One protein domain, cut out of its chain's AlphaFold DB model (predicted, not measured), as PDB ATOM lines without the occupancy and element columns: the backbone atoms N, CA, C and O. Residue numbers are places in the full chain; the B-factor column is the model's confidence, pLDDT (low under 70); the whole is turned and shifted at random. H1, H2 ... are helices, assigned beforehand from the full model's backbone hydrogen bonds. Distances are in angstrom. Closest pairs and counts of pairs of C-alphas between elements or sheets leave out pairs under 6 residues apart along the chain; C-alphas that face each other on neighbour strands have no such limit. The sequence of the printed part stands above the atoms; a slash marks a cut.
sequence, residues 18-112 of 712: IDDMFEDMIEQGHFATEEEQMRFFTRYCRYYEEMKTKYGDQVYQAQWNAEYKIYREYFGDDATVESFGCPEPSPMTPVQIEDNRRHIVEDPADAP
ATOM      1  N   ILE A  18     191.245 203.583 116.129       89.88
ATOM      2  CA  ILE A  18     191.447 204.223 114.833       89.88
ATOM      3  C   ILE A  18     192.347 205.455 114.941       89.88
ATOM      4  O   ILE A  18     193.148 205.663 114.040       89.88
ATOM      5  N   ASP A  19     192.258 206.203 116.043       89.75
ATOM      6  CA  ASP A  19     193.086 207.385 116.279       89.75
ATOM      7  C   ASP A  19     194.543 206.974 116.542       89.75
ATOM      8  O   ASP A  19     195.421 207.412 115.806       89.75
ATOM      9  N   ASP A  20     194.789 206.031 117.463       91.25
ATOM     10  CA  ASP A  20     196.127 205.460 117.702       91.25
ATOM     11  C   ASP A  20     196.738 204.885 116.413       91.25
ATOM     12  O   ASP A  20     197.906 205.087 116.105       91.25
ATOM     13  N   MET A  21     195.937 204.154 115.633       90.56
ATOM     14  CA  MET A  21     196.386 203.524 114.395       90.56
ATOM     15  C   MET A  21     196.676 204.568 113.314       90.56
ATOM     16  O   MET A  21     197.596 204.400 112.518       90.56
ATOM     17  N   PHE A  22     195.894 205.644 113.272       92.38
ATOM     18  CA  PHE A  22     196.123 206.762 112.374       92.38
ATOM     19  C   PHE A  22     197.404 207.521 112.746       92.38
ATOM     20  O   PHE A  22     198.195 207.821 111.852       92.38
ATOM     21  N   GLU A  23     197.643 207.763 114.038       93.56
ATOM     22  CA  GLU A  23     198.884 208.355 114.550       93.56
ATOM     23  C   GLU A  23     200.100 207.474 114.227       93.56
ATOM     24  O   GLU A  23     201.028 207.957 113.580       93.56
ATOM     25  N   ASP A  24     200.049 206.170 114.524       91.75
ATOM     26  CA  ASP A  24     201.104 205.201 114.175       91.75
ATOM     27  C   ASP A  24     201.428 205.236 112.671       91.75
ATOM     28  O   ASP A  24     202.586 205.163 112.253       91.75
ATOM     29  N   MET A  25     200.403 205.356 111.825       91.69
ATOM     30  CA  MET A  25     200.583 205.406 110.376       91.69
ATOM     31  C   MET A  25     201.169 206.735 109.890       91.69
ATOM     32  O   MET A  25     201.933 206.744 108.919       91.69
ATOM     33  N   ILE A  26     200.851 207.850 110.552       93.62
ATOM     34  CA  ILE A  26     201.528 209.129 110.314       93.62
ATOM     35  C   ILE A  26     203.000 209.017 110.713       93.62
ATOM     36  O   ILE A  26     203.868 209.382 109.918       93.62
ATOM     37  N   GLU A  27     203.290 208.489 111.903       93.88
ATOM     38  CA  GLU A  27     204.653 208.366 112.431       93.88
ATOM     39  C   GLU A  27     205.536 207.466 111.560       93.88
ATOM     40  O   GLU A  27     206.706 207.771 111.321       93.88
ATOM     41  N   GLN A  28     204.967 206.398 111.004       93.19
ATOM     42  CA  GLN A  28     205.656 205.498 110.076       93.19
ATOM     43  C   GLN A  28     205.795 206.071 108.655       93.19
ATOM     44  O   GLN A  28     206.399 205.438 107.786       93.19
ATOM     45  N   GLY A  29     205.259 207.267 108.394       95.06
ATOM     46  CA  GLY A  29     205.344 207.922 107.091       95.06
ATOM     47  C   GLY A  29     204.502 207.242 106.009       95.06
ATOM     48  O   GLY A  29     204.813 207.371 104.825       95.06
ATOM     49  N   HIS A  30     203.436 206.525 106.386       93.00
ATOM     50  CA  HIS A  30     202.516 205.903 105.423       93.00
ATOM     51  C   HIS A  30     201.670 206.924 104.654       93.00
ATOM     52  O   HIS A  30     201.100 206.584 103.615       93.00
ATOM     53  N   PHE A  31     201.601 208.164 105.138       95.38
ATOM     54  CA  PHE A  31     200.945 209.273 104.457       95.38
ATOM     55  C   PHE A  31     201.983 210.323 104.064       95.38
ATOM     56  O   PHE A  31     202.587 210.969 104.919       95.38
ATOM     57  N   ALA A  32     202.174 210.524 102.763       90.00
ATOM     58  CA  ALA A  32     203.023 211.576 102.218       90.00
ATOM     59  C   ALA A  32     202.301 212.933 102.173       90.00
ATOM     60  O   ALA A  32     202.946 213.979 102.098       90.00
ATOM     61  N   THR A  33     200.964 212.926 102.183       96.69
ATOM     62  CA  THR A  33     200.141 214.136 102.060       96.69
ATOM     63  C   THR A  33     198.904 214.095 102.957       96.69
ATOM     64  O   THR A  33     198.382 213.030 103.286       96.69
ATOM     65  N   GLU A  34     198.383 215.273 103.298       94.69
ATOM     66  CA  GLU A  34     197.105 215.435 104.011       94.69
ATOM     67  C   GLU A  34     195.922 214.839 103.222       94.69
ATOM     68  O   GLU A  34     194.972 214.306 103.794       94.69
ATOM     69  N   GLU A  35     195.998 214.826 101.888       95.94
ATOM     70  CA  GLU A  35     194.979 214.190 101.049       95.94
ATOM     71  C   GLU A  35     194.929 212.666 101.267       95.94
ATOM     72  O   GLU A  35     193.853 212.066 101.276       95.94
ATOM     73  N   GLU A  36     196.075 212.019 101.488       94.88
ATOM     74  CA  GLU A  36     196.131 210.586 101.798       94.88
ATOM     75  C   GLU A  36     195.580 210.275 103.191       94.88
ATOM     76  O   GLU A  36     194.879 209.272 103.347       94.88
ATOM     77  N   GLN A  37     195.809 211.167 104.160       94.75
ATOM     78  CA  GLN A  37     195.194 211.099 105.487       94.75
ATOM     79  C   GLN A  37     193.662 211.202 105.397       94.75
ATOM     80  O   GLN A  37     192.933 210.370 105.939       94.75
ATOM     81  N   MET A  38     193.139 212.149 104.616       94.31
ATOM     82  CA  MET A  38     191.693 212.268 104.390       94.31
ATOM     83  C   MET A  38     191.106 211.059 103.651       94.31
ATOM     84  O   MET A  38     190.003 210.595 103.968       94.31
ATOM     85  N   ARG A  39     191.842 210.491 102.688       94.12
ATOM     86  CA  ARG A  39     191.443 209.252 101.998       94.12
ATOM     87  C   ARG A  39     191.433 208.044 102.933       94.12
ATOM     88  O   ARG A  39     190.631 207.135 102.701       94.12
ATOM     89  N   PHE A  40     192.290 208.014 103.952       95.19
ATOM     90  CA  PHE A  40     192.271 206.996 105.001       95.19
ATOM     91  C   PHE A  40     190.984 207.084 105.825       95.19
ATOM     92  O   PHE A  40     190.222 206.117 105.851       95.19
ATOM     93  N   PHE A  41     190.666 208.255 106.389       94.38
ATOM     94  CA  PHE A  41     189.438 208.439 107.174       94.38
ATOM     95  C   PHE A  41     188.177 208.172 106.356       94.38
ATOM     96  O   PHE A  41     187.258 207.492 106.811       94.38
ATOM     97  N   THR A  42     188.146 208.631 105.104       95.75
ATOM     98  CA  THR A  42     187.018 208.367 104.201       95.75
ATOM     99  C   THR A  42     186.826 206.863 103.974       95.75
ATOM    100  O   THR A  42     185.696 206.365 103.975       95.75
ATOM    101  N   ARG A  43     187.922 206.106 103.814       95.31
ATOM    102  CA  ARG A  43     187.869 204.640 103.712       95.31
ATOM    103  C   ARG A  43     187.421 203.991 105.016       95.31
ATOM    104  O   ARG A  43     186.615 203.062 104.951       95.31
ATOM    105  N   TYR A  44     187.876 204.493 106.160       94.75
ATOM    106  CA  TYR A  44     187.467 204.004 107.475       94.75
ATOM    107  C   TYR A  44     185.969 204.133 107.673       94.75
ATOM    108  O   TYR A  44     185.300 203.128 107.903       94.75
ATOM    109  N   CYS A  45     185.421 205.330 107.473       92.56
ATOM    110  CA  CYS A  45     183.989 205.576 107.590       92.56
ATOM    111  C   CYS A  45     183.181 204.659 106.661       92.56
ATOM    112  O   CYS A  45     182.168 204.091 107.070       92.56
ATOM    113  N   ARG A  46     183.658 204.445 105.425       96.19
ATOM    114  CA  ARG A  46     183.016 203.523 104.478       96.19
ATOM    115  C   ARG A  46     183.026 202.078 104.982       96.19
ATOM    116  O   ARG A  46     181.997 201.412 104.900       96.19
ATOM    117  N   TYR A  47     184.154 201.583 105.492       95.44
ATOM    118  CA  TYR A  47     184.229 200.223 106.032       95.44
ATOM    119  C   TYR A  47     183.453 200.055 107.318       95.44
ATOM    120  O   TYR A  47     182.822 199.020 107.505       95.44
ATOM    121  N   TYR A  48     183.430 201.072 108.165       92.62
ATOM    122  CA  TYR A  48     182.612 201.061 109.358       92.62
ATOM    123  C   TYR A  48     181.126 200.925 109.012       92.62
ATOM    124  O   TYR A  48     180.463 200.037 109.542       92.62
ATOM    125  N   GLU A  49     180.605 201.707 108.062       92.06
ATOM    126  CA  GLU A  49     179.205 201.590 107.628       92.06
ATOM    127  C   GLU A  49     178.913 200.266 106.887       92.06
ATOM    128  O   GLU A  49     177.859 199.657 107.100       92.06
ATOM    129  N   GLU A  50     179.855 199.747 106.086       93.94
ATOM    130  CA  GLU A  50     179.756 198.409 105.472       93.94
ATOM    131  C   GLU A  50     179.637 197.319 106.551       93.94
ATOM    132  O   GLU A  50     178.740 196.471 106.507       93.94
ATOM    133  N   MET A  51     180.513 197.357 107.557       93.56
ATOM    134  CA  MET A  51     180.542 196.366 108.629       93.56
ATOM    135  C   MET A  51     179.351 196.510 109.571       93.56
ATOM    136  O   MET A  51     178.783 195.509 109.993       93.56
ATOM    137  N   LYS A  52     178.900 197.730 109.842       91.00
ATOM    138  CA  LYS A  52     177.680 197.999 110.608       91.00
ATOM    139  C   LYS A  52     176.442 197.463 109.895       91.00
ATOM    140  O   LYS A  52     175.575 196.877 110.532       91.00
ATOM    141  N   THR A  53     176.395 197.559 108.566       92.31
ATOM    142  CA  THR A  53     175.330 196.933 107.766       92.31
ATOM    143  C   THR A  53     175.391 195.403 107.850       92.31
ATOM    144  O   THR A  53     174.356 194.746 107.946       92.31
ATOM    145  N   LYS A  54     176.598 194.821 107.853       91.62
ATOM    146  CA  LYS A  54     176.809 193.364 107.895       91.62
ATOM    147  C   LYS A  54     176.541 192.740 109.270       91.62
ATOM    148  O   LYS A  54     175.954 191.664 109.343       91.62
ATOM    149  N   TYR A  55     176.995 193.386 110.341       88.75
ATOM    150  CA  TYR A  55     176.944 192.864 111.711       88.75
ATOM    151  C   TYR A  55     175.810 193.472 112.552       88.75
ATOM    152  O   TYR A  55     175.607 193.076 113.702       88.75
ATOM    153  N   GLY A  56     175.040 194.400 111.974       92.19
ATOM    154  CA  GLY A  56     173.896 195.036 112.612       92.19
ATOM    155  C   GLY A  56     174.290 195.738 113.908       92.19
ATOM    156  O   GLY A  56     175.139 196.624 113.929       92.19
ATOM    157  N   ASP A  57     173.678 195.308 115.007       85.25
ATOM    158  CA  ASP A  57     173.862 195.909 116.331       85.25
ATOM    159  C   ASP A  57     175.161 195.501 117.039       85.25
ATOM    160  O   ASP A  57     175.448 195.981 118.137       85.25
ATOM    161  N   GLN A  58     175.966 194.620 116.442       90.75
ATOM    162  CA  GLN A  58     177.284 194.272 116.976       90.75
ATOM    163  C   GLN A  58     178.301 195.362 116.620       90.75
ATOM    164  O   GLN A  58     179.275 195.115 115.911       90.75
ATOM    165  N   VAL A  59     178.066 196.578 117.120       85.81
ATOM    166  CA  VAL A  59     178.850 197.785 116.815       85.81
ATOM    167  C   VAL A  59     180.345 197.546 117.016       85.81
ATOM    168  O   VAL A  59     181.147 197.901 116.163       85.81
ATOM    169  N   TYR A  60     180.717 196.845 118.085       88.62
ATOM    170  CA  TYR A  60     182.111 196.526 118.381       88.62
ATOM    171  C   TYR A  60     182.734 195.521 117.408       88.62
ATOM    172  O   TYR A  60     183.885 195.687 117.014       88.62
ATOM    173  N   GLN A  61     181.972 194.519 116.956       90.06
ATOM    174  CA  GLN A  61     182.436 193.596 115.916       90.06
ATOM    175  C   GLN A  61     182.586 194.324 114.581       90.06
ATOM    176  O   GLN A  61     183.522 194.065 113.827       90.06
ATOM    177  N   ALA A  62     181.657 195.233 114.281       89.94
ATOM    178  CA  ALA A  62     181.703 196.035 113.072       89.94
ATOM    179  C   ALA A  62     182.919 196.965 113.067       89.94
ATOM    180  O   ALA A  62     183.639 197.028 112.073       89.94
ATOM    181  N   GLN A  63     183.166 197.630 114.194       92.31
ATOM    182  CA  GLN A  63     184.284 198.538 114.370       92.31
ATOM    183  C   GLN A  63     185.626 197.817 114.268       92.31
ATOM    184  O   GLN A  63     186.444 198.194 113.434       92.31
ATOM    185  N   TRP A  64     185.819 196.733 115.026       95.25
ATOM    186  CA  TRP A  64     187.051 195.947 114.969       95.25
ATOM    187  C   TRP A  64     187.322 195.418 113.557       95.25
ATOM    188  O   TRP A  64     188.435 195.533 113.056       95.25
ATOM    189  N   ASN A  65     186.298 194.912 112.860       93.00
ATOM    190  CA  ASN A  65     186.463 194.442 111.482       93.00
ATOM    191  C   ASN A  65     186.801 195.569 110.500       93.00
ATOM    192  O   ASN A  65     187.532 195.333 109.541       93.00
ATOM    193  N   ALA A  66     186.261 196.773 110.701       93.50
ATOM    194  CA  ALA A  66     186.597 197.925 109.875       93.50
ATOM    195  C   ALA A  66     188.051 198.365 110.106       93.50
ATOM    196  O   ALA A  66     188.785 198.557 109.137       93.50
ATOM    197  N   GLU A  67     188.477 198.449 111.369       94.69
ATOM    198  CA  GLU A  67     189.851 198.797 111.753       94.69
ATOM    199  C   GLU A  67     190.846 197.749 111.237       94.69
ATOM    200  O   GLU A  67     191.803 198.097 110.550       94.69
ATOM    201  N   TYR A  68     190.566 196.459 111.441       95.00
ATOM    202  CA  TYR A  68     191.416 195.369 110.961       95.00
ATOM    203  C   TYR A  68     191.495 195.301 109.428       95.00
ATOM    204  O   TYR A  68     192.560 195.043 108.866       95.00
ATOM    205  N   LYS A  69     190.387 195.568 108.720       95.75
ATOM    206  CA  LYS A  69     190.371 195.618 107.247       95.75
ATOM    207  C   LYS A  69     191.269 196.737 106.723       95.75
ATOM    208  O   LYS A  69     192.012 196.509 105.774       95.75
ATOM    209  N   ILE A  70     191.235 197.910 107.353       94.94
ATOM    210  CA  ILE A  70     192.148 199.008 107.017       94.94
ATOM    211  C   ILE A  70     193.583 198.654 107.340       94.94
ATOM    212  O   ILE A  70     194.448 198.822 106.488       94.94
ATOM    213  N   TYR A  71     193.832 198.132 108.533       94.31
ATOM    214  CA  TYR A  71     195.166 197.726 108.939       94.31
ATOM    215  C   TYR A  71     195.779 196.765 107.906       94.31
ATOM    216  O   TYR A  71     196.861 197.009 107.381       94.31
ATOM    217  N   ARG A  72     195.031 195.747 107.473       95.75
ATOM    218  CA  ARG A  72     195.490 194.814 106.436       95.75
ATOM    219  C   ARG A  72     195.714 195.460 105.063       95.75
ATOM    220  O   ARG A  72     196.602 195.037 104.332       95.75
ATOM    221  N   GLU A  73     194.947 196.483 104.689       94.88
ATOM    222  CA  GLU A  73     195.190 197.211 103.432       94.88
ATOM    223  C   GLU A  73     196.518 197.967 103.426       94.88
ATOM    224  O   GLU A  73     197.150 198.065 102.374       94.88
ATOM    225  N   TYR A  74     196.936 198.500 104.573       92.69
ATOM    226  CA  TYR A  74     198.141 199.322 104.667       92.69
ATOM    227  C   TYR A  74     199.395 198.526 105.023       92.69
ATOM    228  O   TYR A  74     200.463 198.800 104.480       92.69
ATOM    229  N   PHE A  75     199.260 197.510 105.873       93.06
ATOM    230  CA  PHE A  75     200.362 196.639 106.286       93.06
ATOM    231  C   PHE A  75     200.505 195.387 105.401       93.06
ATOM    232  O   PHE A  75     201.450 194.617 105.559       93.06
ATOM    233  N   GLY A  76     199.606 195.207 104.427       95.12
ATOM    234  CA  GLY A  76     199.632 194.106 103.469       95.12
ATOM    235  C   GLY A  76     199.099 192.786 104.030       95.12
ATOM    236  O   GLY A  76     198.542 192.713 105.124       95.12
ATOM    237  N   ASP A  77     199.265 191.710 103.259       93.50
ATOM    238  CA  ASP A  77     198.773 190.374 103.629       93.50
ATOM    239  C   ASP A  77     199.498 189.749 104.830       93.50
ATOM    240  O   ASP A  77     198.977 188.807 105.427       93.50
ATOM    241  N   ASP A  78     200.652 190.301 105.209       91.94
ATOM    242  CA  ASP A  78     201.415 189.887 106.388       91.94
ATOM    243  C   ASP A  78     200.818 190.435 107.698       91.94
ATOM    244  O   ASP A  78     201.221 190.021 108.786       91.94
ATOM    245  N   ALA A  79     199.838 191.341 107.612       93.69
ATOM    246  CA  ALA A  79     199.092 191.836 108.758       93.69
ATOM    247  C   ALA A  79     198.275 190.706 109.404       93.69
ATOM    248  O   ALA A  79     197.334 190.168 108.812       93.69
ATOM    249  N   THR A  80     198.612 190.368 110.649       95.00
ATOM    250  CA  THR A  80     197.903 189.362 111.442       95.00
ATOM    251  C   THR A  80     197.115 190.018 112.572       95.00
ATOM    252  O   THR A  80     197.363 191.157 112.965       95.00
ATOM    253  N   VAL A  81     196.169 189.281 113.160       91.31
ATOM    254  CA  VAL A  81     195.457 189.718 114.378       91.31
ATOM    255  C   VAL A  81     196.439 189.999 115.525       91.31
ATOM    256  O   VAL A  81     196.204 190.877 116.353       91.31
ATOM    257  N   GLU A  82     197.562 189.280 115.556       91.75
ATOM    258  CA  GLU A  82     198.625 189.463 116.545       91.75
ATOM    259  C   GLU A  82     199.397 190.763 116.301       91.75
ATOM    260  O   GLU A  82     199.660 191.488 117.259       91.75
ATOM    261  N   SER A  83     199.708 191.099 115.042       90.19
ATOM    262  CA  SER A  83     200.384 192.358 114.708       90.19
ATOM    263  C   SER A  83     199.469 193.574 114.878       90.19
ATOM    264  O   SER A  83     199.942 194.640 115.256       90.19
ATOM    265  N   PHE A  84     198.155 193.401 114.699       91.25
ATOM    266  CA  PHE A  84     197.154 194.420 115.031       91.25
ATOM    267  C   PHE A  84     197.089 194.712 116.547       91.25
ATOM    268  O   PHE A  84     196.641 195.775 116.981       91.25
ATOM    269  N   GLY A  85     197.543 193.773 117.386       88.25
ATOM    270  CA  GLY A  85     197.630 193.948 118.839       88.25
ATOM    271  C   GLY A  85     196.278 193.984 119.559       88.25
ATOM    272  O   GLY A  85     196.231 194.276 120.752       88.25
ATOM    273  N   CYS A  86     195.178 193.682 118.862       86.50
ATOM    274  CA  CYS A  86     193.839 193.621 119.437       86.50
ATOM    275  C   CYS A  86     193.148 192.315 119.016       86.50
ATOM    276  O   CYS A  86     192.858 192.144 117.827       86.50
ATOM    277  N   PRO A  87     192.883 191.383 119.952       88.62
ATOM    278  CA  PRO A  87     192.218 190.132 119.617       88.62
ATOM    279  C   PRO A  87     190.810 190.399 119.083       88.62
ATOM    280  O   PRO A  87     190.129 191.314 119.548       88.62
ATOM    281  N   GLU A  88     190.369 189.571 118.135       89.38
ATOM    282  CA  GLU A  88     189.013 189.653 117.597       89.38
ATOM    283  C   GLU A  88     187.987 189.580 118.742       89.38
ATOM    284  O   GLU A  88     188.029 188.631 119.542       89.38
ATOM    285  N   PRO A  89     187.080 190.568 118.872       86.88
ATOM    286  CA  PRO A  89     186.050 190.517 119.887       86.88
ATOM    287  C   PRO A  89     185.193 189.271 119.668       86.88
ATOM    288  O   PRO A  89     184.892 188.868 118.545       86.88
ATOM    289  N   SER A  90     184.815 188.619 120.767       85.31
ATOM    290  CA  SER A  90     183.896 187.488 120.678       85.31
ATOM    291  C   SER A  90     182.532 187.974 120.174       85.31
ATOM    292  O   SER A  90     182.072 189.027 120.630       85.31
ATOM    293  N   PRO A  91     181.842 187.206 119.309       83.62
ATOM    294  CA  PRO A  91     180.513 187.567 118.835       83.62
ATOM    295  C   PRO A  91     179.577 187.838 120.012       83.62
ATOM    296  O   PRO A  91     179.439 187.005 120.912       83.62
ATOM    297  N   MET A  92     178.921 188.998 120.011       83.50
ATOM    298  CA  MET A  92     178.000 189.346 121.087       83.50
ATOM    299  C   MET A  92     176.728 188.509 121.004       83.50
ATOM    300  O   MET A  92     176.086 188.402 119.955       83.50
ATOM    301  N   THR A  93     176.333 187.947 122.143       86.94
ATOM    302  CA  THR A  93     175.027 187.307 122.296       86.94
ATOM    303  C   THR A  93     173.907 188.356 122.226       86.94
ATOM    304  O   THR A  93     174.130 189.511 122.594       86.94
ATOM    305  N   PRO A  94     172.673 187.986 121.832       82.12
ATOM    306  CA  PRO A  94     171.543 188.921 121.805       82.12
ATOM    307  C   PRO A  94     171.292 189.648 123.135       82.12
ATOM    308  O   PRO A  94     170.890 190.806 123.134       82.12
ATOM    309  N   VAL A  95     171.570 188.990 124.267       82.88
ATOM    310  CA  VAL A  95     171.458 189.594 125.606       82.88
ATOM    311  C   VAL A  95     172.505 190.689 125.799       82.88
ATOM    312  O   VAL A  95     172.160 191.786 126.214       82.88
ATOM    313  N   GLN A  96     173.760 190.436 125.415       82.50
ATOM    314  CA  GLN A  96     174.834 191.433 125.491       82.50
ATOM    315  C   GLN A  96     174.590 192.626 124.561       82.50
ATOM    316  O   GLN A  96     174.921 193.752 124.914       82.50
ATOM    317  N   ILE A  97     173.995 192.392 123.388       80.56
ATOM    318  CA  ILE A  97     173.596 193.465 122.467       80.56
ATOM    319  C   ILE A  97     172.562 194.375 123.139       80.56
ATOM    320  O   ILE A  97     172.681 195.599 123.086       80.56
ATOM    321  N   GLU A  98     171.560 193.791 123.793       79.38
ATOM    322  CA  GLU A  98     170.516 194.557 124.468       79.38
ATOM    323  C   GLU A  98     171.035 195.267 125.728       79.38
ATOM    324  O   GLU A  98     170.686 196.423 125.963       79.38
ATOM    325  N   ASP A  99     171.922 194.633 126.497       81.00
ATOM    326  CA  ASP A  99     172.572 195.255 127.654       81.00
ATOM    327  C   ASP A  99     173.470 196.428 127.234       81.00
ATOM    328  O   ASP A  99     173.446 197.483 127.869       81.00
ATOM    329  N   ASN A 100     174.199 196.308 126.120       73.44
ATOM    330  CA  ASN A 100     174.993 197.410 125.573       73.44
ATOM    331  C   ASN A 100     174.118 198.565 125.085       73.44
ATOM    332  O   ASN A 100     174.436 199.724 125.344       73.44
ATOM    333  N   ARG A 101     172.989 198.272 124.428       77.25
ATOM    334  CA  ARG A 101     172.009 199.302 124.053       77.25
ATOM    335  C   ARG A 101     171.493 200.055 125.272       77.25
ATOM    336  O   ARG A 101     171.406 201.278 125.230       77.25
ATOM    337  N   ARG A 102     171.182 199.343 126.358       78.38
ATOM    338  CA  ARG A 102     170.757 199.969 127.619       78.38
ATOM    339  C   ARG A 102     171.860 200.827 128.213       78.38
ATOM    340  O   ARG A 102     171.592 201.967 128.563       78.38
ATOM    341  N   HIS A 103     173.098 200.337 128.235       72.62
ATOM    342  CA  HIS A 103     174.229 201.103 128.754       72.62
ATOM    343  C   HIS A 103     174.495 202.401 127.980       72.62
ATOM    344  O   HIS A 103     174.753 203.424 128.607       72.62
ATOM    345  N   ILE A 104     174.374 202.390 126.647       66.00
ATOM    346  CA  ILE A 104     174.510 203.601 125.813       66.00
ATOM    347  C   ILE A 104     173.410 204.627 126.130       66.00
ATOM    348  O   ILE A 104     173.642 205.830 126.060       66.00
ATOM    349  N   VAL A 105     172.208 204.165 126.484       65.56
ATOM    350  CA  VAL A 105     171.071 205.034 126.832       65.56
ATOM    351  C   VAL A 105     171.154 205.539 128.278       65.56
ATOM    352  O   VAL A 105     170.708 206.649 128.565       65.56
ATOM    353  N   GLU A 106     171.710 204.745 129.194       65.81
ATOM    354  CA  GLU A 106     171.755 205.047 130.629       65.81
ATOM    355  C   GLU A 106     172.894 206.001 131.033       65.81
ATOM    356  O   GLU A 106     172.771 206.649 132.075       65.81
ATOM    357  N   ASP A 107     173.940 206.164 130.209       61.12
ATOM    358  CA  ASP A 107     175.011 207.154 130.421       61.12
ATOM    359  C   ASP A 107     175.062 208.216 129.293       61.12
ATOM    360  O   ASP A 107     175.947 208.214 128.434       61.12
ATOM    361  N   PRO A 108     174.087 209.148 129.248       55.41
ATOM    362  CA  PRO A 108     173.928 210.109 128.151       55.41
ATOM    363  C   PRO A 108     175.035 211.173 128.079       55.41
ATOM    364  O   PRO A 108     175.015 211.998 127.170       55.41
ATOM    365  N   ALA A 109     175.970 211.193 129.034       61.94
ATOM    366  CA  ALA A 109     177.083 212.139 129.045       61.94
ATOM    367  C   ALA A 109     178.157 211.809 127.991       61.94
ATOM    368  O   ALA A 109     178.826 212.727 127.525       61.94
ATOM    369  N   ASP A 110     178.268 210.536 127.588       48.97
ATOM    370  CA  ASP A 110     179.325 210.047 126.691       48.97
ATOM    371  C   ASP A 110     178.805 209.657 125.291       48.97
ATOM    372  O   ASP A 110     179.588 209.351 124.390       48.97
ATOM    373  N   ALA A 111     177.484 209.665 125.072       49.38
ATOM    374  CA  ALA A 111     176.891 209.306 123.786       49.38
ATOM    375  C   ALA A 111     176.833 210.515 122.825       49.38
ATOM    376  O   ALA A 111     176.342 211.583 123.208       49.38
ATOM    377  N   PRO A 112     177.243 210.366 121.547       54.03
ATOM    378  CA  PRO A 112     177.087 211.413 120.545       54.03
ATOM    379  C   PRO A 112     175.615 211.850 120.429       54.03
ATOM    380  O   PRO A 112     174.732 210.987 120.357       54.03
TER     381      PRO A 112
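Overview. This is residues 18 to 112 of the 712 residues of an uncharacterized protein of Venustampulla echinocandica (UniProt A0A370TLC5). Two long helices, H2 and H3, fold into a hairpin that makes the core, with H1 beside them and the small H4 set by residues 68 to 71 of H3. From H4 an extended stretch, residues 85 to 93, runs back along H3 to H5, which is set crosswise beyond the other end of the hairpin and packs on no other helix. The printed part has 95 residues, with five named helices, H1 to H5 in chain order, and no named strand; its class is all helix. It is only just loose, close to compact, with a radius of gyration of the C-alphas of 15.1 A, and only just elongated, spanning 43 by 29 by 21 A.

Along the chain. H1 is residues 18 to 27, 14.0 A long, from C-alpha 18 at (191.447, 204.223, 114.833). H2, residues 34 to 55, is the longest at 31.2 A. H3 is residues 59 to 75, 24.0 A, and H4 residues 81 to 84. H5 is residues 94 to 106, 18.4 A, ending with C-alpha 106 at (171.755, 205.047, 130.629).

Arrangement. H2 and H3 are a helical hairpin and touch, closest at the C-alphas of Met 51 and Ala 62, 4.6 A apart. They run opposite ways at a steep tilt of 42 degrees. H1 is close to H3 but not clearly touching, closest at the C-alphas of Ile 18 and Glu 67, 6.4 A. They run the same way at a shallow tilt of 15 degrees. H1 and H2 are near each other, with 9 pairs of C-alphas within 10 A. H3, with residues 68 to 71 alone, only just touches H4, with 3 pairs within 8 A, the closest C-alphas being Tyr 68 and Phe 84, 7.1 A. H5 is apart from the other helices. In H1, H2, H3 and H5 every O i to N i+4 pair is within hydrogen-bond range; H4 is too short for one.

Size, cuts and confidence. The C-alphas farthest apart are Ala 32 and Val 95, 45.0 A. The printed part has no cut and no long link. Residues 105 to 110 stand free. Mean pLDDT of the printed part is 87.6; residues 104 to 112 are under 70.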